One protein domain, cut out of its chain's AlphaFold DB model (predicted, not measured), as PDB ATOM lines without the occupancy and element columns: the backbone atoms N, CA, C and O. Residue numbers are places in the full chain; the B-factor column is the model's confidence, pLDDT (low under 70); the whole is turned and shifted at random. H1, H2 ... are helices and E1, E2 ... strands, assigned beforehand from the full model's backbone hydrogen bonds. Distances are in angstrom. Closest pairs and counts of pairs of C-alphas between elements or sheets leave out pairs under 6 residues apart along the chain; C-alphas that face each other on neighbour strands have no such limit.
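Overview. This is residues 128 to 280 of the 301 residues of the protein "Calpain catalytic domain-containing protein" of Brachybacterium avium (UniProt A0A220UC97). A wall of three antiparallel strands, E1, E2 and E3, is covered on one face by helix H5, and a group of crossed helices packs beside and beyond H5: H3 in the middle, with H2, H4 and H6 round it. From this body a thin arm leads away at the last part of the printed stretch, where residues 264 to 276 stick out, most of H7 among them. The printed part has 153 residues with seven named helices and four named strands, in the order H1 H2 H3 H4 E1 E2 E3 E4 H5 H6 H7; the sheet has the order E1, E2, E3 and the class is mixed, helices and strands. The whole is compact, with a radius of gyration of the C-alphas of 15.3 A, and spans 44 by 37 by 28 A.

Along the chain. Begin at Val 128 and go to C-alpha 133 at (-2.280, 4.806, 254.410), where the short helix H1 starts, residues 133 to 137. H2 takes residues 141 to 149, 12.5 A long, and H3 residues 159 to 171, 18.0 A long. H4 follows at residues 173 to 179, and a tight link with no residue between joins it to strand E1, residues 180 to 183. Find C-alpha 186 at (1.270, 12.530, 265.471); from there E2 runs 25.4 A to residue 194. E3 comes back over residues 200 to 207, 22.0 A, and E4 is residues 210 to 212. H5, residues 225 to 237, is 18.6 A long; H6 is residues 250 to 257. H7, residues 270 to 278 and 12.0 A long, ends at C-alpha 278 at (11.709, -22.668, 268.538).

Arrangement. Look first at the sheet, a meander, each strand the antiparallel neighbour of the one before; it is only just strongly twisted, its C-alphas lying up to 4.0 A off the best plane. In the hairpin E1 and E2, N 188 and O 181 are within hydrogen-bond range at 2.8 A; in the hairpin E2 and E3, N 191 and O 203 are at 2.8 A. E4 pairs with no named strand, but residues 128 to 129 pair antiparallel with its residues 210 to 211. H5 is on the sheet at a height of 8.3 A, over E2 and E3, slantwise to the strands at 51 degrees to E2 on the local plane; its closest C-alphas to E3 are Ala 232 and Ala 207, 5.5 A. H3 touches H5 with residues 161 to 166 alone, closest at the C-alphas of Leu 162 and Glu 230, 7.5 A, at a steep tilt of 47 degrees. H3 also touches H2, its partner in a helical hairpin, at the C-alphas of Ala 166 and Ala 148, 4.8 A, and H6 at Phe 161 and Pro 252, 5.3 A. H3 and H4 touch only at the corner, and only just, with 3 pairs of C-alphas within 8 A. H6 is on the sheet at a height of 5.3 A. H1 and H4 only graze the sheet. H7 and H3 are apart. Every O i to N i+4 pair is within hydrogen-bond range in H1, H2, H4, H5, H6 and H7; in H3 it is 8 of 9.

Size, cuts and confidence. The two C-alphas farthest apart are those of Asp 184 and Ser 269, 48.0 A. The printed part has no cut. The links E4 to H5, H5 to H6 and H6 to H7 are long, 12 residues each. The mean pLDDT of the printed part is 89.0, and residues 265 to 268 are under 70.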
ATOM      1  N   VAL A 128      10.250  13.981 254.779       92.12
ATOM      2  CA  VAL A 128       9.240  13.533 253.813       92.12
ATOM      3  C   VAL A 128       7.968  13.152 254.558       92.12
ATOM      4  O   VAL A 128       8.004  12.364 255.497       92.12
ATOM      5  N   ALA A 129       6.833  13.701 254.123       94.06
ATOM      6  CA  ALA A 129       5.540  13.444 254.745       94.06
ATOM      7  C   ALA A 129       5.133  11.966 254.659       94.06
ATOM      8  O   ALA A 129       5.211  11.343 253.597       94.06
ATOM      9  N   VAL A 130       4.627  11.440 255.771       93.19
ATOM     10  CA  VAL A 130       4.090  10.083 255.860       93.19
ATOM     11  C   VAL A 130       2.741  10.014 255.127       93.19
ATOM     12  O   VAL A 130       1.841  10.812 255.415       93.19
ATOM     13  N   PRO A 131       2.553   9.072 254.184       91.56
ATOM     14  CA  PRO A 131       1.270   8.871 253.524       91.56
ATOM     15  C   PRO A 131       0.184   8.448 254.518       91.56
ATOM     16  O   PRO A 131       0.426   7.633 255.404       91.56
ATOM     17  N   ALA A 132      -1.049   8.919 254.318       85.25
ATOM     18  CA  ALA A 132      -2.167   8.595 255.210       85.25
ATOM     19  C   ALA A 132      -2.421   7.081 255.367       85.25
ATOM     20  O   ALA A 132      -2.858   6.660 256.430       85.25
ATOM     21  N   GLY A 133      -2.110   6.265 254.350       84.81
ATOM     22  CA  GLY A 133      -2.280   4.806 254.410       84.81
ATOM     23  C   GLY A 133      -1.440   4.120 255.494       84.81
ATOM     24  O   GLY A 133      -1.882   3.130 256.059       84.81
ATOM     25  N   VAL A 134      -0.294   4.702 255.868       87.62
ATOM     26  CA  VAL A 134       0.584   4.153 256.918       87.62
ATOM     27  C   VAL A 134      -0.068   4.250 258.304       87.62
ATOM     28  O   VAL A 134       0.273   3.501 259.213       87.62
ATOM     29  N   GLN A 135      -1.028   5.164 258.493       85.88
ATOM     30  CA  GLN A 135      -1.773   5.280 259.755       85.88
ATOM     31  C   GLN A 135      -2.591   4.020 260.045       85.88
ATOM     32  O   GLN A 135      -2.674   3.609 261.200       85.88
ATOM     33  N   ASP A 136      -3.160   3.408 259.005       83.00
ATOM     34  CA  ASP A 136      -3.930   2.173 259.136       83.00
ATOM     35  C   ASP A 136      -3.003   0.964 259.374       83.00
ATOM     36  O   ASP A 136      -3.344   0.078 260.155       83.00
ATOM     37  N   ASP A 137      -1.810   0.954 258.763       84.81
ATOM     38  CA  ASP A 137      -0.821  -0.129 258.900       84.81
ATOM     39  C   ASP A 137      -0.224  -0.229 260.317       84.81
ATOM     40  O   ASP A 137       0.040  -1.329 260.801       84.81
ATOM     41  N   VAL A 138      -0.052   0.899 261.017       84.12
ATOM     42  CA  VAL A 138       0.462   0.939 262.402       84.12
ATOM     43  C   VAL A 138      -0.416   0.142 263.380       84.12
ATOM     44  O   VAL A 138       0.091  -0.397 264.360       84.12
ATOM     45  N   GLY A 139      -1.720   0.038 263.107       83.19
ATOM     46  CA  GLY A 139      -2.671  -0.747 263.901       83.19
ATOM     47  C   GLY A 139      -2.885  -2.180 263.404       83.19
ATOM     48  O   GLY A 139      -3.810  -2.845 263.873       83.19
ATOM     49  N   ASP A 140      -2.096  -2.657 262.435       91.75
ATOM     50  CA  ASP A 140      -2.220  -4.002 261.871       91.75
ATOM     51  C   ASP A 140      -0.926  -4.820 262.058       91.75
ATOM     52  O   ASP A 140       0.059  -4.635 261.333       91.75
ATOM     53  N   PRO A 141      -0.921  -5.821 262.960       92.69
ATOM     54  CA  PRO A 141       0.217  -6.720 263.134       92.69
ATOM     55  C   PRO A 141       0.652  -7.443 261.846       92.69
ATOM     56  O   PRO A 141       1.827  -7.789 261.691       92.69
ATOM     57  N   ALA A 142      -0.267  -7.707 260.911       92.38
ATOM     58  CA  ALA A 142       0.078  -8.340 259.641       92.38
ATOM     59  C   ALA A 142       0.847  -7.380 258.720       92.38
ATOM     60  O   ALA A 142       1.811  -7.807 258.077       92.38
ATOM     61  N   ALA A 143       0.462  -6.101 258.695       91.38
ATOM     62  CA  ALA A 143       1.188  -5.054 257.986       91.38
ATOM     63  C   ALA A 143       2.592  -4.861 258.568       91.38
ATOM     64  O   ALA A 143       3.569  -4.962 257.834       91.38
ATOM     65  N   ILE A 144       2.709  -4.737 259.894       93.12
ATOM     66  CA  ILE A 144       3.998  -4.611 260.595       93.12
ATOM     67  C   ILE A 144       4.956  -5.755 260.237       93.12
ATOM     68  O   ILE A 144       6.132  -5.522 259.947       93.12
ATOM     69  N   ARG A 145       4.473  -7.006 260.234       92.69
ATOM     70  CA  ARG A 145       5.302  -8.155 259.846       92.69
ATOM     71  C   ARG A 145       5.749  -8.064 258.387       92.69
ATOM     72  O   ARG A 145       6.927  -8.274 258.111       92.69
ATOM     73  N   ARG A 146       4.825  -7.776 257.466       92.19
ATOM     74  CA  ARG A 146       5.112  -7.647 256.029       92.19
ATOM     75  C   ARG A 146       6.164  -6.564 255.777       92.19
ATOM     76  O   ARG A 146       7.123  -6.808 255.048       92.19
ATOM     77  N   ASP A 147       6.012  -5.406 256.411       90.75
ATOM     78  CA  ASP A 147       6.942  -4.283 256.288       90.75
ATOM     79  C   ASP A 147       8.353  -4.677 256.769       90.75
ATOM     80  O   ASP A 147       9.350  -4.303 256.156       90.75
ATOM     81  N   ALA A 148       8.449  -5.499 257.820       89.81
ATOM     82  CA  ALA A 148       9.717  -6.020 258.329       89.81
ATOM     83  C   ALA A 148      10.361  -7.110 257.450       89.81
ATOM     84  O   ALA A 148      11.582  -7.271 257.463       89.81
ATOM     85  N   GLU A 149       9.575  -7.885 256.699       88.00
ATOM     86  CA  GLU A 149      10.088  -8.889 255.752       88.00
ATOM     87  C   GLU A 149      10.725  -8.242 254.515       88.00
ATOM     88  O   GLU A 149      11.685  -8.787 253.959       88.00
ATOM     89  N   GLY A 150      10.200  -7.083 254.111       84.19
ATOM     90  CA  GLY A 150      10.672  -6.283 252.983       84.19
ATOM     91  C   GLY A 150      11.531  -5.079 253.371       84.19
ATOM     92  O   GLY A 150      11.742  -4.224 252.524       84.19
ATOM     93  N   ILE A 151      11.988  -4.976 254.620       89.06
ATOM     94  CA  ILE A 151      12.698  -3.789 255.107       89.06
ATOM     95  C   ILE A 151      13.995  -3.544 254.316       89.06
ATOM     96  O   ILE A 151      14.839  -4.435 254.186       89.06
ATOM     97  N   THR A 152      14.157  -2.323 253.816       85.62
ATOM     98  CA  THR A 152      15.356  -1.852 253.120       85.62
ATOM     99  C   THR A 152      15.923  -0.673 253.892       85.62
ATOM    100  O   THR A 152      15.247   0.340 254.081       85.62
ATOM    101  N   GLN A 153      17.160  -0.826 254.368       82.44
ATOM    102  CA  GLN A 153      17.870   0.236 255.068       82.44
ATOM    103  C   GLN A 153      18.093   1.428 254.136       82.44
ATOM    104  O   GLN A 153      18.292   1.280 252.929       82.44
ATOM    105  N   GLY A 154      18.022   2.610 254.731       82.81
ATOM    106  CA  GLY A 154      18.313   3.865 254.070       82.81
ATOM    107  C   GLY A 154      19.807   4.121 253.858       82.81
ATOM    108  O   GLY A 154      20.638   3.222 253.943       82.81
ATOM    109  N   GLY A 155      20.163   5.386 253.633       75.88
ATOM    110  CA  GLY A 155      21.563   5.828 253.563       75.88
ATOM    111  C   GLY A 155      22.287   5.879 254.915       75.88
ATOM    112  O   GLY A 155      23.490   6.096 254.944       75.88
ATOM    113  N   MET A 156      21.582   5.665 256.029       80.81
ATOM    114  CA  MET A 156      22.101   5.870 257.386       80.81
ATOM    115  C   MET A 156      22.636   4.576 258.005       80.81
ATOM    116  O   MET A 156      22.081   3.508 257.779       80.81
ATOM    117  N   GLY A 157      23.685   4.659 258.831       80.44
ATOM    118  CA  GLY A 157      24.329   3.520 259.513       80.44
ATOM    119  C   GLY A 157      23.566   2.933 260.713       80.44
ATOM    120  O   GLY A 157      24.179   2.535 261.703       80.44
ATOM    121  N   ASP A 158      22.239   2.865 260.653       85.75
ATOM    122  CA  ASP A 158      21.357   2.473 261.760       85.75
ATOM    123  C   ASP A 158      20.905   0.998 261.725       85.75
ATOM    124  O   ASP A 158      19.973   0.589 262.427       85.75
ATOM    125  N   CYS A 159      21.620   0.155 260.972       87.50
ATOM    126  CA  CYS A 159      21.417  -1.297 260.892       87.50
ATOM    127  C   CYS A 159      21.282  -1.972 262.266       87.50
ATOM    128  O   CYS A 159      20.462  -2.876 262.442       87.50
ATOM    129  N   PHE A 160      22.050  -1.505 263.258       88.38
ATOM    130  CA  PHE A 160      22.020  -2.019 264.626       88.38
ATOM    131  C   PHE A 160      20.652  -1.855 265.303       88.38
ATOM    132  O   PHE A 160      20.345  -2.623 266.210       88.38
ATOM    133  N   PHE A 161      19.838  -0.884 264.871       93.50
ATOM    134  CA  PHE A 161      18.458  -0.676 265.309       93.50
ATOM    135  C   PHE A 161      17.453  -1.408 264.414       93.50
ATOM    136  O   PHE A 161      16.570  -2.107 264.925       93.50
ATOM    137  N   LEU A 162      17.604  -1.302 263.091       94.19
ATOM    138  CA  LEU A 162      16.663  -1.897 262.138       94.19
ATOM    139  C   LEU A 162      16.629  -3.429 262.217       94.19
ATOM    140  O   LEU A 162      15.560  -4.026 262.081       94.19
ATOM    141  N   ALA A 163      17.764  -4.081 262.487       91.44
ATOM    142  CA  ALA A 163      17.813  -5.534 262.628       91.44
ATOM    143  C   ALA A 163      16.993  -6.043 263.837       91.44
ATOM    144  O   ALA A 163      16.103  -6.875 263.629       91.44
ATOM    145  N   PRO A 164      17.194  -5.543 265.075       93.00
ATOM    146  CA  PRO A 164      16.314  -5.838 266.206       93.00
ATOM    147  C   PRO A 164      14.847  -5.508 265.950       93.00
ATOM    148  O   PRO A 164      13.993  -6.348 266.231       93.00
ATOM    149  N   LEU A 165      14.544  -4.345 265.366       96.00
ATOM    150  CA  LEU A 165      13.170  -3.965 265.036       96.00
ATOM    151  C   LEU A 165      12.503  -5.002 264.125       96.00
ATOM    152  O   LEU A 165      11.435  -5.522 264.451       96.00
ATOM    153  N   ALA A 166      13.160  -5.366 263.023       94.19
ATOM    154  CA  ALA A 166      12.633  -6.343 262.080       94.19
ATOM    155  C   ALA A 166      12.534  -7.753 262.690       94.19
ATOM    156  O   ALA A 166      11.651  -8.531 262.319       94.19
ATOM    157  N   ALA A 167      13.430  -8.109 263.613       91.94
ATOM    158  CA  ALA A 167      13.391  -9.390 264.313       91.94
ATOM    159  C   ALA A 167      12.203  -9.467 265.291       91.94
ATOM    160  O   ALA A 167      11.482 -10.472 265.309       91.94
ATOM    161  N   VAL A 168      11.941  -8.393 266.046       93.94
ATOM    162  CA  VAL A 168      10.760  -8.283 266.917       93.94
ATOM    163  C   VAL A 168       9.483  -8.291 266.078       93.94
ATOM    164  O   VAL A 168       8.583  -9.072 266.371       93.94
ATOM    165  N   ALA A 169       9.420  -7.515 264.994       94.62
ATOM    166  CA  ALA A 169       8.262  -7.453 264.101       94.62
ATOM    167  C   ALA A 169       7.898  -8.819 263.494       94.62
ATOM    168  O   ALA A 169       6.728  -9.185 263.411       94.62
ATOM    169  N   ARG A 170       8.894  -9.618 263.097       91.44
ATOM    170  CA  ARG A 170       8.655 -10.961 262.547       91.44
ATOM    171  C   ARG A 170       8.137 -11.928 263.612       91.44
ATOM    172  O   ARG A 170       7.147 -12.633 263.384       91.44
ATOM    173  N   THR A 171       8.774 -11.914 264.780       91.19
ATOM    174  CA  THR A 171       8.512 -12.862 265.873       91.19
ATOM    175  C   THR A 171       7.217 -12.538 266.619       91.19
ATOM    176  O   THR A 171       6.400 -13.425 266.863       91.19
ATOM    177  N   ASN A 172       7.001 -11.266 266.948       92.88
ATOM    178  CA  ASN A 172       5.884 -10.785 267.752       92.88
ATOM    179  C   ASN A 172       5.392  -9.399 267.272       92.88
ATOM    180  O   ASN A 172       5.596  -8.396 267.955       92.88
ATOM    181  N   PRO A 173       4.724  -9.319 266.107       94.69
ATOM    182  CA  PRO A 173       4.257  -8.042 265.564       94.69
ATOM    183  C   PRO A 173       3.183  -7.371 266.426       94.69
ATOM    184  O   PRO A 173       3.115  -6.148 266.452       94.69
ATOM    185  N   ALA A 174       2.377  -8.150 267.158       93.88
ATOM    186  CA  ALA A 174       1.358  -7.616 268.066       93.88
ATOM    187  C   ALA A 174       1.986  -6.795 269.200       93.88
ATOM    188  O   ALA A 174       1.442  -5.781 269.617       93.88
ATOM    189  N   PHE A 175       3.181  -7.183 269.656       94.12
ATOM    190  CA  PHE A 175       3.914  -6.367 270.615       94.12
ATOM    191  C   PHE A 175       4.270  -4.998 270.027       94.12
ATOM    192  O   PHE A 175       4.111  -3.997 270.712       94.12
ATOM    193  N   LEU A 176       4.716  -4.914 268.770       94.94
ATOM    194  CA  LEU A 176       5.001  -3.610 268.166       94.94
ATOM    195  C   LEU A 176       3.729  -2.790 267.943       94.94
ATOM    196  O   LEU A 176       3.758  -1.606 268.248       94.94
ATOM    197  N   GLU A 177       2.632  -3.408 267.503       95.56
ATOM    198  CA  GLU A 177       1.316  -2.756 267.380       95.56
ATOM    199  C   GLU A 177       0.883  -2.097 268.701       95.56
ATOM    200  O   GLU A 177       0.517  -0.929 268.723       95.56
ATOM    201  N   GLU A 178       1.032  -2.779 269.839       95.62
ATOM    202  CA  GLU A 178       0.737  -2.190 271.157       95.62
ATOM    203  C   GLU A 178       1.679  -1.029 271.548       95.62
ATOM    204  O   GLU A 178       1.365  -0.235 272.444       95.62
ATOM    205  N   ASN A 179       2.849  -0.936 270.910       96.06
ATOM    206  CA  ASN A 179       3.883   0.061 271.189       96.06
ATOM    207  C   ASN A 179       3.953   1.172 270.130       96.06
ATOM    208  O   ASN A 179       4.790   2.061 270.281       96.06
ATOM    209  N   VAL A 180       3.086   1.186 269.111       96.31
ATOM    210  CA  VAL A 180       2.981   2.295 268.156       96.31
ATOM    211  C   VAL A 180       1.524   2.663 267.881       96.31
ATOM    212  O   VAL A 180       0.686   1.813 267.627       96.31
ATOM    213  N   TRP A 181       1.192   3.952 267.942       94.81
ATOM    214  CA  TRP A 181      -0.157   4.422 267.623       94.81
ATOM    215  C   TRP A 181      -0.144   5.824 267.022       94.81
ATOM    216  O   TRP A 181       0.827   6.568 267.151       94.81
ATOM    217  N   PHE A 182      -1.241   6.190 266.364       94.38
ATOM    218  CA  PHE A 182      -1.450   7.522 265.808       94.38
ATOM    219  C   PHE A 182      -2.551   8.249 266.582       94.38
ATOM    220  O   PHE A 182      -3.674   7.758 266.694       94.38
ATOM    221  N   GLU A 183      -2.237   9.422 267.126       93.25
ATOM    222  CA  GLU A 183      -3.166  10.237 267.913       93.25
ATOM    223  C   GLU A 183      -2.815  11.721 267.761       93.25
ATOM    224  O   GLU A 183      -1.643  12.095 267.719       93.25
ATOM    225  N   ASP A 184      -3.839  12.574 267.659       92.25
ATOM    226  CA  ASP A 184      -3.700  14.032 267.525       92.25
ATOM    227  C   ASP A 184      -2.803  14.492 266.358       92.25
ATOM    228  O   ASP A 184      -2.181  15.553 266.400       92.25
ATOM    229  N   GLY A 185      -2.773  13.712 265.273       90.94
ATOM    230  CA  GLY A 185      -1.991  14.036 264.078       90.94
ATOM    231  C   GLY A 185      -0.512  13.654 264.171       90.94
ATOM    232  O   GLY A 185       0.246  14.004 263.269       90.94
ATOM    233  N   GLN A 186      -0.105  12.954 265.231       93.88
ATOM    234  CA  GLN A 186       1.270  12.530 265.471       93.88
ATOM    235  C   GLN A 186       1.338  11.023 265.723       93.88
ATOM    236  O   GLN A 186       0.385  10.407 266.207       93.88
ATOM    237  N   TYR A 187       2.484  10.434 265.400       95.06
ATOM    238  CA  TYR A 187       2.793   9.064 265.777       95.06
ATOM    239  C   TYR A 187       3.405   9.051 267.171       95.06
ATOM    240  O   TYR A 187       4.186   9.927 267.535       95.06
ATOM    241  N   HIS A 188       3.080   8.036 267.953       96.50
ATOM    242  CA  HIS A 188       3.642   7.824 269.276       96.50
ATOM    243  C   HIS A 188       4.211   6.421 269.320       96.50
ATOM    244  O   HIS A 188       3.530   5.463 268.961       96.50
ATOM    245  N   VAL A 189       5.459   6.309 269.754       97.56
ATOM    246  CA  VAL A 189       6.160   5.037 269.894       97.56
ATOM    247  C   VAL A 189       6.602   4.886 271.339       97.56
ATOM    248  O   VAL A 189       7.179   5.805 271.927       97.56
ATOM    249  N   ARG A 190       6.323   3.730 271.933       97.88
ATOM    250  CA  ARG A 190       6.800   3.375 273.263       97.88
ATOM    251  C   ARG A 190       8.139   2.655 273.154       97.88
ATOM    252  O   ARG A 190       8.261   1.635 272.485       97.88
ATOM    253  N   PHE A 191       9.114   3.184 273.874       97.38
ATOM    254  CA  PHE A 191      10.406   2.567 274.122       97.38
ATOM    255  C   PHE A 191      10.595   2.290 275.611       97.38
ATOM    256  O   PHE A 191       9.812   2.739 276.450       97.38
ATOM    257  N   TYR A 192      11.660   1.572 275.938       96.31
ATOM    258  CA  TYR A 192      12.017   1.193 277.294       96.31
ATOM    259  C   TYR A 192      13.436   1.654 277.623       96.31
ATOM    260  O   TYR A 192      14.366   1.507 276.833       96.31
ATOM    261  N   GLU A 193      13.615   2.201 278.819       93.75
ATOM    262  CA  GLU A 193      14.903   2.683 279.321       93.75
ATOM    263  C   GLU A 193      15.139   2.201 280.755       93.75
ATOM    264  O   GLU A 193      14.202   1.854 281.475       93.75
ATOM    265  N   LYS A 194      16.402   2.151 281.185       91.12
ATOM    266  CA  LYS A 194      16.745   1.899 282.589       91.12
ATOM    267  C   LYS A 194      16.989   3.218 283.294       91.12
ATOM    268  O   LYS A 194      17.755   4.054 282.821       91.12
ATOM    269  N   ASP A 195      16.383   3.381 284.462       89.00
ATOM    270  CA  ASP A 195      16.719   4.500 285.331       89.00
ATOM    271  C   ASP A 195      18.078   4.317 286.012       89.00
ATOM    272  O   ASP A 195      18.736   3.283 285.893       89.00
ATOM    273  N   PHE A 196      18.501   5.319 286.784       85.62
ATOM    274  CA  PHE A 196      19.783   5.283 287.495       85.62
ATOM    275  C   PHE A 196      19.907   4.135 288.521       85.62
ATOM    276  O   PHE A 196      21.005   3.868 289.005       85.62
ATOM    277  N   LEU A 197      18.797   3.476 288.880       89.00
ATOM    278  CA  LEU A 197      18.750   2.301 289.756       89.00
ATOM    279  C   LEU A 197      18.618   0.987 288.966       89.00
ATOM    280  O   LEU A 197      18.475  -0.071 289.577       89.00
ATOM    281  N   GLY A 198      18.651   1.038 287.632       88.31
ATOM    282  CA  GLY A 198      18.512  -0.118 286.751       88.31
ATOM    283  C   GLY A 198      17.074  -0.611 286.576       88.31
ATOM    284  O   GLY A 198      16.878  -1.718 286.076       88.31
ATOM    285  N   ARG A 199      16.061   0.159 286.994       92.31
ATOM    286  CA  ARG A 199      14.650  -0.221 286.831       92.31
ATOM    287  C   ARG A 199      14.169   0.163 285.440       92.31
ATOM    288  O   ARG A 199      14.408   1.287 285.007       92.31
ATOM    289  N   VAL A 200      13.460  -0.754 284.786       94.62
ATOM    290  CA  VAL A 200      12.854  -0.523 283.471       94.62
ATOM    291  C   VAL A 200      11.726   0.503 283.594       94.62
ATOM    292  O   VAL A 200      10.871   0.383 284.474       94.62
ATOM    293  N   GLN A 201      11.738   1.507 282.724       94.81
ATOM    294  CA  GLN A 201      10.707   2.529 282.586       94.81
ATOM    295  C   GLN A 201      10.265   2.633 281.130       94.81
ATOM    296  O   GLN A 201      11.064   2.440 280.217       94.81
ATOM    297  N   GLU A 202       8.991   2.955 280.931       95.94
ATOM    298  CA  GLU A 202       8.437   3.240 279.611       95.94
ATOM    299  C   GLU A 202       8.695   4.703 279.238       95.94
ATOM    300  O   GLU A 202       8.447   5.623 280.025       95.94
ATOM    301  N   ARG A 203       9.137   4.922 278.003       95.44
ATOM    302  CA  ARG A 203       9.372   6.230 277.406       95.44
ATOM    303  C   ARG A 203       8.555   6.345 276.127       95.44
ATOM    304  O   ARG A 203       8.869   5.714 275.127       95.44
ATOM    305  N   ILE A 204       7.520   7.180 276.152       96.88
ATOM    306  CA  ILE A 204       6.733   7.499 274.955       96.88
ATOM    307  C   ILE A 204       7.436   8.624 274.196       96.88
ATOM    308  O   ILE A 204       7.710   9.688 274.762       96.88
ATOM    309  N   VAL A 205       7.727   8.377 272.926       95.69
ATOM    310  CA  VAL A 205       8.309   9.340 271.996       95.69
ATOM    311  C   VAL A 205       7.268   9.691 270.950       95.69
ATOM    312  O   VAL A 205       6.740   8.821 270.266       95.69
ATOM    313  N   THR A 206       6.983  10.982 270.839       94.25
ATOM    314  CA  THR A 206       6.085  11.522 269.821       94.25
ATOM    315  C   THR A 206       6.905  11.925 268.601       94.25
ATOM    316  O   THR A 206       7.881  12.665 268.733       94.25
ATOM    317  N   ALA A 207       6.506  11.436 267.434       89.50
ATOM    318  CA  ALA A 207       7.086  11.736 266.139       89.50
ATOM    319  C   ALA A 207       6.057  12.463 265.264       89.50
ATOM    320  O   ALA A 207       4.875  12.108 265.220       89.50
ATOM    321  N   ASP A 208       6.523  13.492 264.565       89.12
ATOM    322  CA  ASP A 208       5.726  14.168 263.548       89.12
ATOM    323  C   ASP A 208       5.419  13.205 262.385       89.12
ATOM    324  O   ASP A 208       6.131  12.215 262.202       89.12
ATOM    325  N   PRO A 209       4.369  13.455 261.582       91.38
ATOM    326  CA  PRO A 209       4.039  12.639 260.411       91.38
ATOM    327  C   PRO A 209       4.998  12.916 259.236       91.38
ATOM    328  O   PRO A 209       4.577  13.077 258.092       91.38
ATOM    329  N   GLU A 210       6.294  12.987 259.528       92.94
ATOM    330  CA  GLU A 210       7.399  13.184 258.600       92.94
ATOM    331  C   GLU A 210       8.543  12.240 258.986       92.94
ATOM    332  O   GLU A 210       8.848  12.077 260.165       92.94
ATOM    333  N   VAL A 211       9.187  11.635 257.991       93.31
ATOM    334  CA  VAL A 211      10.325  10.713 258.154       93.31
ATOM    335  C   VAL A 211      11.524  11.203 257.345       93.31
ATOM    336  O   VAL A 211      11.369  12.043 256.456       93.31
ATOM    337  N   ALA A 212      12.724  10.678 257.603       91.12
ATOM    338  CA  ALA A 212      13.894  10.977 256.773       91.12
ATOM    339  C   ALA A 212      13.694  10.509 255.322       91.12
ATOM    340  O   ALA A 212      13.223   9.396 255.062       91.12
ATOM    341  N   GLY A 213      14.067  11.352 254.361       87.50
ATOM    342  CA  GLY A 213      13.890  11.133 252.929       87.50
ATOM    343  C   GLY A 213      14.711   9.977 252.375       87.50
ATOM    344  O   GLY A 213      14.228   9.278 251.483       87.50
ATOM    345  N   ASN A 214      15.881   9.717 252.953       88.06
ATOM    346  CA  ASN A 214      16.687   8.532 252.670       88.06
ATOM    347  C   ASN A 214      16.690   7.521 253.831       88.06
ATOM    348  O   ASN A 214      17.598   6.703 253.882       88.06
ATOM    349  N   GLY A 215      15.731   7.594 254.760       89.19
ATOM    350  CA  GLY A 215      15.569   6.599 255.825       89.19
ATOM    351  C   GLY A 215      14.980   5.287 255.333       89.19
ATOM    352  O   GLY A 215      14.707   5.116 254.143       89.19
ATOM    353  N   VAL A 216      14.759   4.368 256.266       93.06
ATOM    354  CA  VAL A 216      14.252   3.022 256.001       93.06
ATOM    355  C   VAL A 216      12.953   3.036 255.192       93.06
ATOM    356  O   VAL A 216      12.070   3.886 255.387       93.06
ATOM    357  N   ARG A 217      12.832   2.074 254.277       93.12
ATOM    358  CA  ARG A 217      11.664   1.849 253.417       93.12
ATOM    359  C   ARG A 217      11.257   0.381 253.413       93.12
ATOM    360  O   ARG A 217      11.985  -0.479 253.906       93.12
ATOM    361  N   ASP A 218      10.077   0.102 252.875       89.62
ATOM    362  CA  ASP A 218       9.687  -1.258 252.510       89.62
ATOM    363  C   ASP A 218      10.323  -1.693 251.170       89.62
ATOM    364  O   ASP A 218      11.035  -0.935 250.502       89.62
ATOM    365  N   SER A 219      10.002  -2.911 250.728       84.56
ATOM    366  CA  SER A 219      10.548  -3.494 249.498       84.56
ATOM    367  C   SER A 219      10.101  -2.779 248.220       84.56
ATOM    368  O   SER A 219      10.670  -3.010 247.155       84.56
ATOM    369  N   ASN A 220       9.062  -1.943 248.302       86.38
ATOM    370  CA  ASN A 220       8.564  -1.121 247.201       86.38
ATOM    371  C   ASN A 220       9.171   0.289 247.217       86.38
ATOM    372  O   ASN A 220       8.824   1.105 246.367       86.38
ATOM    373  N   SER A 221      10.111   0.556 248.132       87.31
ATOM    374  CA  SER A 221      10.669   1.885 248.409       87.31
ATOM    375  C   SER A 221       9.655   2.876 248.999       87.31
ATOM    376  O   SER A 221       9.885   4.088 248.956       87.31
ATOM    377  N   ASP A 222       8.564   2.378 249.580       91.56
ATOM    378  CA  ASP A 222       7.533   3.181 250.228       91.56
ATOM    379  C   ASP A 222       7.815   3.359 251.732       91.56
ATOM    380  O   ASP A 222       8.534   2.585 252.372       91.56
ATOM    381  N   ILE A 223       7.264   4.436 252.301       94.56
ATOM    382  CA  ILE A 223       7.287   4.697 253.747       94.56
ATOM    383  C   ILE A 223       6.378   3.679 254.435       94.56
ATOM    384  O   ILE A 223       5.245   3.480 254.002       94.56
ATOM    385  N   SER A 224       6.854   3.082 255.525       94.38
ATOM    386  CA  SER A 224       6.156   2.011 256.239       94.38
ATOM    387  C   SER A 224       6.161   2.231 257.751       94.38
ATOM    388  O   SER A 224       6.727   3.210 258.250       94.38
ATOM    389  N   THR A 225       5.579   1.297 258.510       94.88
ATOM    390  CA  THR A 225       5.638   1.352 259.981       94.88
ATOM    391  C   THR A 225       7.086   1.334 260.490       94.88
ATOM    392  O   THR A 225       7.399   1.965 261.500       94.88
ATOM    393  N   MET A 226       8.003   0.686 259.760       95.56
ATOM    394  CA  MET A 226       9.429   0.668 260.105       95.56
ATOM    395  C   MET A 226      10.039   2.075 260.067       95.56
ATOM    396  O   MET A 226      10.814   2.427 260.954       95.56
ATOM    397  N   SER A 227       9.628   2.909 259.104       95.81
ATOM    398  CA  SER A 227      10.058   4.310 258.998       95.81
ATOM    399  C   SER A 227       9.623   5.137 260.208       95.81
ATOM    400  O   SER A 227      10.377   5.982 260.683       95.81
ATOM    401  N   ILE A 228       8.439   4.858 260.760       96.44
ATOM    402  CA  ILE A 228       7.932   5.532 261.965       96.44
ATOM    403  C   ILE A 228       8.766   5.167 263.194       96.44
ATOM    404  O   ILE A 228       9.152   6.048 263.965       96.44
ATOM    405  N   PHE A 229       9.079   3.881 263.366       96.75
ATOM    406  CA  PHE A 229       9.946   3.419 264.450       96.75
ATOM    407  C   PHE A 229      11.354   4.016 264.356       96.75
ATOM    408  O   PHE A 229      11.881   4.459 265.375       96.75
ATOM    409  N   GLU A 230      11.939   4.075 263.157       95.75
ATOM    410  CA  GLU A 230      13.244   4.703 262.912       95.75
ATOM    411  C   GLU A 230      13.234   6.188 263.298       95.75
ATOM    412  O   GLU A 230      14.052   6.623 264.107       95.75
ATOM    413  N   THR A 231      12.256   6.957 262.812       95.00
ATOM    414  CA  THR A 231      12.108   8.382 263.149       95.00
ATOM    415  C   THR A 231      11.923   8.596 264.651       95.00
ATOM    416  O   THR A 231      12.562   9.471 265.241       95.00
ATOM    417  N   ALA A 232      11.085   7.789 265.307       95.94
ATOM    418  CA  ALA A 232      10.902   7.880 266.750       95.94
ATOM    419  C   ALA A 232      12.185   7.519 267.512       95.94
ATOM    420  O   ALA A 232      12.513   8.170 268.505       95.94
ATOM    421  N   TYR A 233      12.936   6.516 267.058       95.56
ATOM    422  CA  TYR A 233      14.194   6.119 267.681       95.56
ATOM    423  C   TYR A 233      15.292   7.174 267.495       95.56
ATOM    424  O   TYR A 233      15.985   7.513 268.458       95.56
ATOM    425  N   ALA A 234      15.394   7.782 266.313       92.69
ATOM    426  CA  ALA A 234      16.261   8.932 266.076       92.69
ATOM    427  C   ALA A 234      15.915  10.073 267.048       92.69
ATOM    428  O   ALA A 234      16.783  10.578 267.760       92.69
ATOM    429  N   SER A 235      14.631  10.423 267.174       91.81
ATOM    430  CA  SER A 235      14.150  11.418 268.145       91.81
ATOM    431  C   SER A 235      14.472  11.043 269.593       91.81
ATOM    432  O   SER A 235      14.862  11.906 270.381       91.81
ATOM    433  N   HIS A 236      14.352   9.761 269.951       92.56
ATOM    434  CA  HIS A 236      14.722   9.246 271.269       92.56
ATOM    435  C   HIS A 236      16.213   9.458 271.571       92.56
ATOM    436  O   HIS A 236      16.565   9.823 272.693       92.56
ATOM    437  N   ARG A 237      17.076   9.260 270.569       89.56
ATOM    438  CA  ARG A 237      18.535   9.386 270.680       89.56
ATOM    439  C   ARG A 237      19.049  10.820 270.534       89.56
ATOM    440  O   ARG A 237      20.167  11.092 270.951       89.56
ATOM    441  N   GLY A 238      18.225  11.749 270.043       87.00
ATOM    442  CA  GLY A 238      18.559  13.173 269.907       87.00
ATOM    443  C   GLY A 238      18.680  13.676 268.463       87.00
ATOM    444  O   GLY A 238      18.987  14.851 268.249       87.00
ATOM    445  N   GLY A 239      18.397  12.821 267.481       87.69
ATOM    446  CA  GLY A 239      18.422  13.105 266.049       87.69
ATOM    447  C   GLY A 239      19.016  11.944 265.253       87.69
ATOM    448  O   GLY A 239      19.539  10.989 265.825       87.69
ATOM    449  N   TYR A 240      18.963  12.050 263.926       85.50
ATOM    450  CA  TYR A 240      19.492  11.017 263.032       85.50
ATOM    451  C   TYR A 240      21.025  10.894 263.108       85.50
ATOM    452  O   TYR A 240      21.557   9.788 263.078       85.50
ATOM    453  N   GLY A 241      21.730  12.000 263.367       82.06
ATOM    454  CA  GLY A 241      23.190  11.991 263.533       82.06
ATOM    455  C   GLY A 241      23.699  11.199 264.745       82.06
ATOM    456  O   GLY A 241      24.869  10.835 264.818       82.06
ATOM    457  N   GLU A 242      22.824  10.894 265.705       84.00
ATOM    458  CA  GLU A 242      23.180  10.088 266.879       84.00
ATOM    459  C   GLU A 242      23.070   8.581 266.604       84.00
ATOM    460  O   GLU A 242      23.572   7.778 267.390       84.00
ATOM    461  N   ILE A 243      22.419   8.184 265.505       82.94
ATOM    462  CA  ILE A 243      22.217   6.777 265.130       82.94
ATOM    463  C   ILE A 243      22.945   6.387 263.837       82.94
ATOM    464  O   ILE A 243      23.033   5.207 263.531       82.94
ATOM    465  N   GLU A 244      23.527   7.334 263.100       78.88
ATOM    466  CA  GLU A 244      24.278   7.038 261.868       78.88
ATOM    467  C   GLU A 244      25.654   6.392 262.121       78.88
ATOM    468  O   GLU A 244      26.210   5.742 261.242       78.88
ATOM    469  N   ASN A 245      26.198   6.523 263.336       72.81
ATOM    470  CA  ASN A 245      27.550   6.073 263.691       72.81
ATOM    471  C   ASN A 245      27.645   4.579 264.070       72.81
ATOM    472  O   ASN A 245      28.681   4.132 264.570       72.81
ATOM    473  N   GLY A 246      26.576   3.808 263.857       73.19
ATOM    474  CA  GLY A 246      26.488   2.410 264.266       73.19
ATOM    475  C   GLY A 246      26.264   2.219 265.771       73.19
ATOM    476  O   GLY A 246      26.177   3.162 266.559       73.19
ATOM    477  N   GLY A 247      26.142   0.958 266.181       79.88
ATOM    478  CA  GLY A 247      25.868   0.584 267.566       79.88
ATOM    479  C   GLY A 247      25.745  -0.925 267.743       79.88
ATOM    480  O   GLY A 247      25.979  -1.693 266.812       79.88
ATOM    481  N   HIS A 248      25.361  -1.361 268.943       83.06
ATOM    482  CA  HIS A 248      25.189  -2.780 269.261       83.06
ATOM    483  C   HIS A 248      23.712  -3.154 269.324       83.06
ATOM    484  O   HIS A 248      22.940  -2.495 270.015       83.06
ATOM    485  N   ALA A 249      23.328  -4.256 268.678       86.25
ATOM    486  CA  ALA A 249      21.940  -4.729 268.606       86.25
ATOM    487  C   ALA A 249      21.278  -4.991 269.976       86.25
ATOM    488  O   ALA A 249      20.053  -4.930 270.089       86.25
ATOM    489  N   ALA A 250      22.069  -5.257 271.023       86.25
ATOM    490  CA  ALA A 250      21.569  -5.446 272.385       86.25
ATOM    491  C   ALA A 250      20.844  -4.199 272.924       86.25
ATOM    492  O   ALA A 250      19.823  -4.332 273.599       86.25
ATOM    493  N   ASP A 251      21.336  -3.007 272.578       89.62
ATOM    494  CA  ASP A 251      20.766  -1.739 273.028       89.62
ATOM    495  C   ASP A 251      19.359  -1.531 272.439       89.62
ATOM    496  O   ASP A 251      18.411  -1.448 273.218       89.62
ATOM    497  N   PRO A 252      19.154  -1.528 271.103       91.81
ATOM    498  CA  PRO A 252      17.819  -1.490 270.515       91.81
ATOM    499  C   PRO A 252      16.910  -2.636 270.934       91.81
ATOM    500  O   PRO A 252      15.716  -2.409 271.094       91.81
ATOM    501  N   MET A 253      17.439  -3.847 271.145       91.62
ATOM    502  CA  MET A 253      16.626  -4.962 271.634       91.62
ATOM    503  C   MET A 253      15.991  -4.617 272.984       91.62
ATOM    504  O   MET A 253      14.783  -4.783 273.160       91.62
ATOM    505  N   PHE A 254      16.779  -4.063 273.910       93.56
ATOM    506  CA  PHE A 254      16.254  -3.559 275.173       93.56
ATOM    507  C   PHE A 254      15.334  -2.352 274.958       93.56
ATOM    508  O   PHE A 254      14.236  -2.329 275.506       93.56
ATOM    509  N   THR A 255      15.734  -1.371 274.143       95.56
ATOM    510  CA  THR A 255      14.933  -0.162 273.898       95.56
ATOM    511  C   THR A 255      13.552  -0.484 273.330       95.56
ATOM    512  O   THR A 255      12.579   0.172 273.690       95.56
ATOM    513  N   LEU A 256      13.441  -1.503 272.481       94.88
ATOM    514  CA  LEU A 256      12.175  -1.936 271.896       94.88
ATOM    515  C   LEU A 256      11.345  -2.772 272.870       94.88
ATOM    516  O   LEU A 256      10.135  -2.594 272.925       94.88
ATOM    517  N   THR A 257      11.963  -3.681 273.628       94.38
ATOM    518  CA  THR A 257      11.228  -4.740 274.350       94.38
ATOM    519  C   THR A 257      11.180  -4.578 275.870       94.38
ATOM    520  O   THR A 257      10.394  -5.248 276.539       94.38
ATOM    521  N   GLY A 258      12.055  -3.749 276.440       93.00
ATOM    522  CA  GLY A 258      12.293  -3.656 277.880       93.00
ATOM    523  C   GLY A 258      12.967  -4.889 278.488       93.00
ATOM    524  O   GLY A 258      13.068  -4.986 279.714       93.00
ATOM    525  N   GLN A 259      13.414  -5.840 277.660       91.06
ATOM    526  CA  GLN A 259      14.052  -7.080 278.091       91.06
ATOM    527  C   GLN A 259      15.548  -7.048 277.801       91.06
ATOM    528  O   GLN A 259      15.984  -6.640 276.727       91.06
ATOM    529  N   ASP A 260      16.343  -7.491 278.773       87.38
ATOM    530  CA  ASP A 260      17.785  -7.619 278.588       87.38
ATOM    531  C   ASP A 260      18.097  -8.711 277.561       87.38
ATOM    532  O   ASP A 260      17.661  -9.860 277.697       87.38
ATOM    533  N   ALA A 261      18.889  -8.354 276.551       85.56
ATOM    534  CA  ALA A 261      19.411  -9.306 275.587       85.56
ATOM    535  C   ALA A 261      20.487 -10.190 276.233       85.56
ATOM    536  O   ALA A 261      21.287  -9.740 277.055       85.56
ATOM    537  N   ARG A 262      20.532 -11.460 275.826       83.75
ATOM    538  CA  ARG A 262      21.680 -12.332 276.092       83.75
ATOM    539  C   ARG A 262      22.625 -12.239 274.908       83.75
ATOM    540  O   ARG A 262      22.216 -12.514 273.784       83.75
ATOM    541  N   THR A 263      23.866 -11.859 275.168       79.19
ATOM    542  CA  THR A 263      24.931 -11.823 274.165       79.19
ATOM    543  C   THR A 263      25.792 -13.072 274.303       79.19
ATOM    544  O   THR A 263      26.051 -13.544 275.413       79.19
ATOM    545  N   TYR A 264      26.208 -13.621 273.169       71.75
ATOM    546  CA  TYR A 264      27.121 -14.754 273.101       71.75
ATOM    547  C   TYR A 264      28.363 -14.290 272.348       71.75
ATOM    548  O   TYR A 264      28.262 -13.909 271.184       71.75
ATOM    549  N   ASP A 265      29.510 -14.290 273.026       63.34
ATOM    550  CA  ASP A 265      30.777 -13.851 272.427       63.34
ATOM    551  C   ASP A 265      31.347 -14.930 271.483       63.34
ATOM    552  O   ASP A 265      31.963 -14.609 270.462       63.34
ATOM    553  N   ASP A 266      31.054 -16.203 271.772       64.44
ATOM    554  CA  ASP A 266      31.356 -17.367 270.933       64.44
ATOM    555  C   ASP A 266      30.204 -17.694 269.968       64.44
ATOM    556  O   ASP A 266      29.032 -17.430 270.253       64.44
ATOM    557  N   GLU A 267      30.527 -18.319 268.829       64.00
ATOM    558  CA  GLU A 267      29.511 -18.800 267.886       64.00
ATOM    559  C   GLU A 267      28.566 -19.787 268.585       64.00
ATOM    560  O   GLU A 267      28.948 -20.892 268.977       64.00
ATOM    561  N   SER A 268      27.305 -19.380 268.736       67.31
ATOM    562  CA  SER A 268      26.258 -20.279 269.210       67.31
ATOM    563  C   SER A 268      26.130 -21.451 268.246       67.31
ATOM    564  O   SER A 268      26.112 -21.273 267.027       67.31
ATOM    565  N   SER A 269      26.007 -22.666 268.782       78.56
ATOM    566  CA  SER A 269      25.760 -23.825 267.925       78.56
ATOM    567  C   SER A 269      24.449 -23.647 267.152       78.56
ATOM    568  O   SER A 269      23.491 -23.054 267.654       78.56
ATOM    569  N   ILE A 270      24.373 -24.212 265.945       81.19
ATOM    570  CA  ILE A 270      23.138 -24.205 265.145       81.19
ATOM    571  C   ILE A 270      21.969 -24.808 265.938       81.19
ATOM    572  O   ILE A 270      20.846 -24.319 265.843       81.19
ATOM    573  N   ASP A 271      22.225 -25.842 266.747       83.25
ATOM    574  CA  ASP A 271      21.201 -26.449 267.601       83.25
ATOM    575  C   ASP A 271      20.688 -25.468 268.663       83.25
ATOM    576  O   ASP A 271      19.482 -25.368 268.857       83.25
ATOM    577  N   GLN A 272      21.576 -24.690 269.285       81.25
ATOM    578  CA  GLN A 272      21.183 -23.661 270.245       81.25
ATOM    579  C   GLN A 272      20.358 -22.556 269.578       81.25
ATOM    580  O   GLN A 272      19.297 -22.209 270.083       81.25
ATOM    581  N   LEU A 273      20.788 -22.043 268.420       83.00
ATOM    582  CA  LEU A 273      20.016 -21.043 267.670       83.00
ATOM    583  C   LEU A 273      18.631 -21.575 267.284       83.00
ATOM    584  O   LEU A 273      17.637 -20.858 267.386       83.00
ATOM    585  N   ARG A 274      18.548 -22.848 266.879       82.38
ATOM    586  CA  ARG A 274      17.273 -23.511 266.587       82.38
ATOM    587  C   ARG A 274      16.380 -23.579 267.822       82.38
ATOM    588  O   ARG A 274      15.185 -23.332 267.695       82.38
ATOM    589  N   ASP A 275      16.931 -23.915 268.983       85.56
ATOM    590  CA  ASP A 275      16.165 -24.032 270.224       85.56
ATOM    591  C   ASP A 275      15.644 -22.661 270.696       85.56
ATOM    592  O   ASP A 275      14.484 -22.559 271.094       85.56
ATOM    593  N   GLU A 276      16.447 -21.599 270.575       85.56
ATOM    594  CA  GLU A 276      16.033 -20.217 270.872       85.56
ATOM    595  C   GLU A 276      14.900 -19.757 269.933       85.56
ATOM    596  O   GLU A 276      13.862 -19.270 270.390       85.56
ATOM    597  N   LEU A 277      15.039 -19.993 268.622       83.69
ATOM    598  CA  LEU A 277      13.993 -19.687 267.639       83.69
ATOM    599  C   LEU A 277      12.716 -20.510 267.881       83.69
ATOM    600  O   LEU A 277      11.609 -19.982 267.788       83.69
ATOM    601  N   ALA A 278      12.844 -21.795 268.231       84.19
ATOM    602  CA  ALA A 278      11.709 -22.668 268.538       84.19
ATOM    603  C   ALA A 278      10.999 -22.285 269.848       84.19
ATOM    604  O   ALA A 278       9.792 -22.504 269.977       84.19
ATOM    605  N   ALA A 279      11.722 -21.693 270.801       84.25
ATOM    606  CA  ALA A 279      11.157 -21.110 272.014       84.25
ATOM    607  C   ALA A 279      10.431 -19.774 271.758       84.25
ATOM    608  O   ALA A 279       9.786 -19.249 272.666       84.25
ATOM    609  N   GLY A 280      10.499 -19.241 270.533       80.75
ATOM    610  CA  GLY A 280       9.904 -17.959 270.161       80.75
ATOM    611  C   GLY A 280      10.717 -16.756 270.638       80.75
ATOM    612  O   GLY A 280      10.167 -15.661 270.749       80.75
TER     613      GLY A 280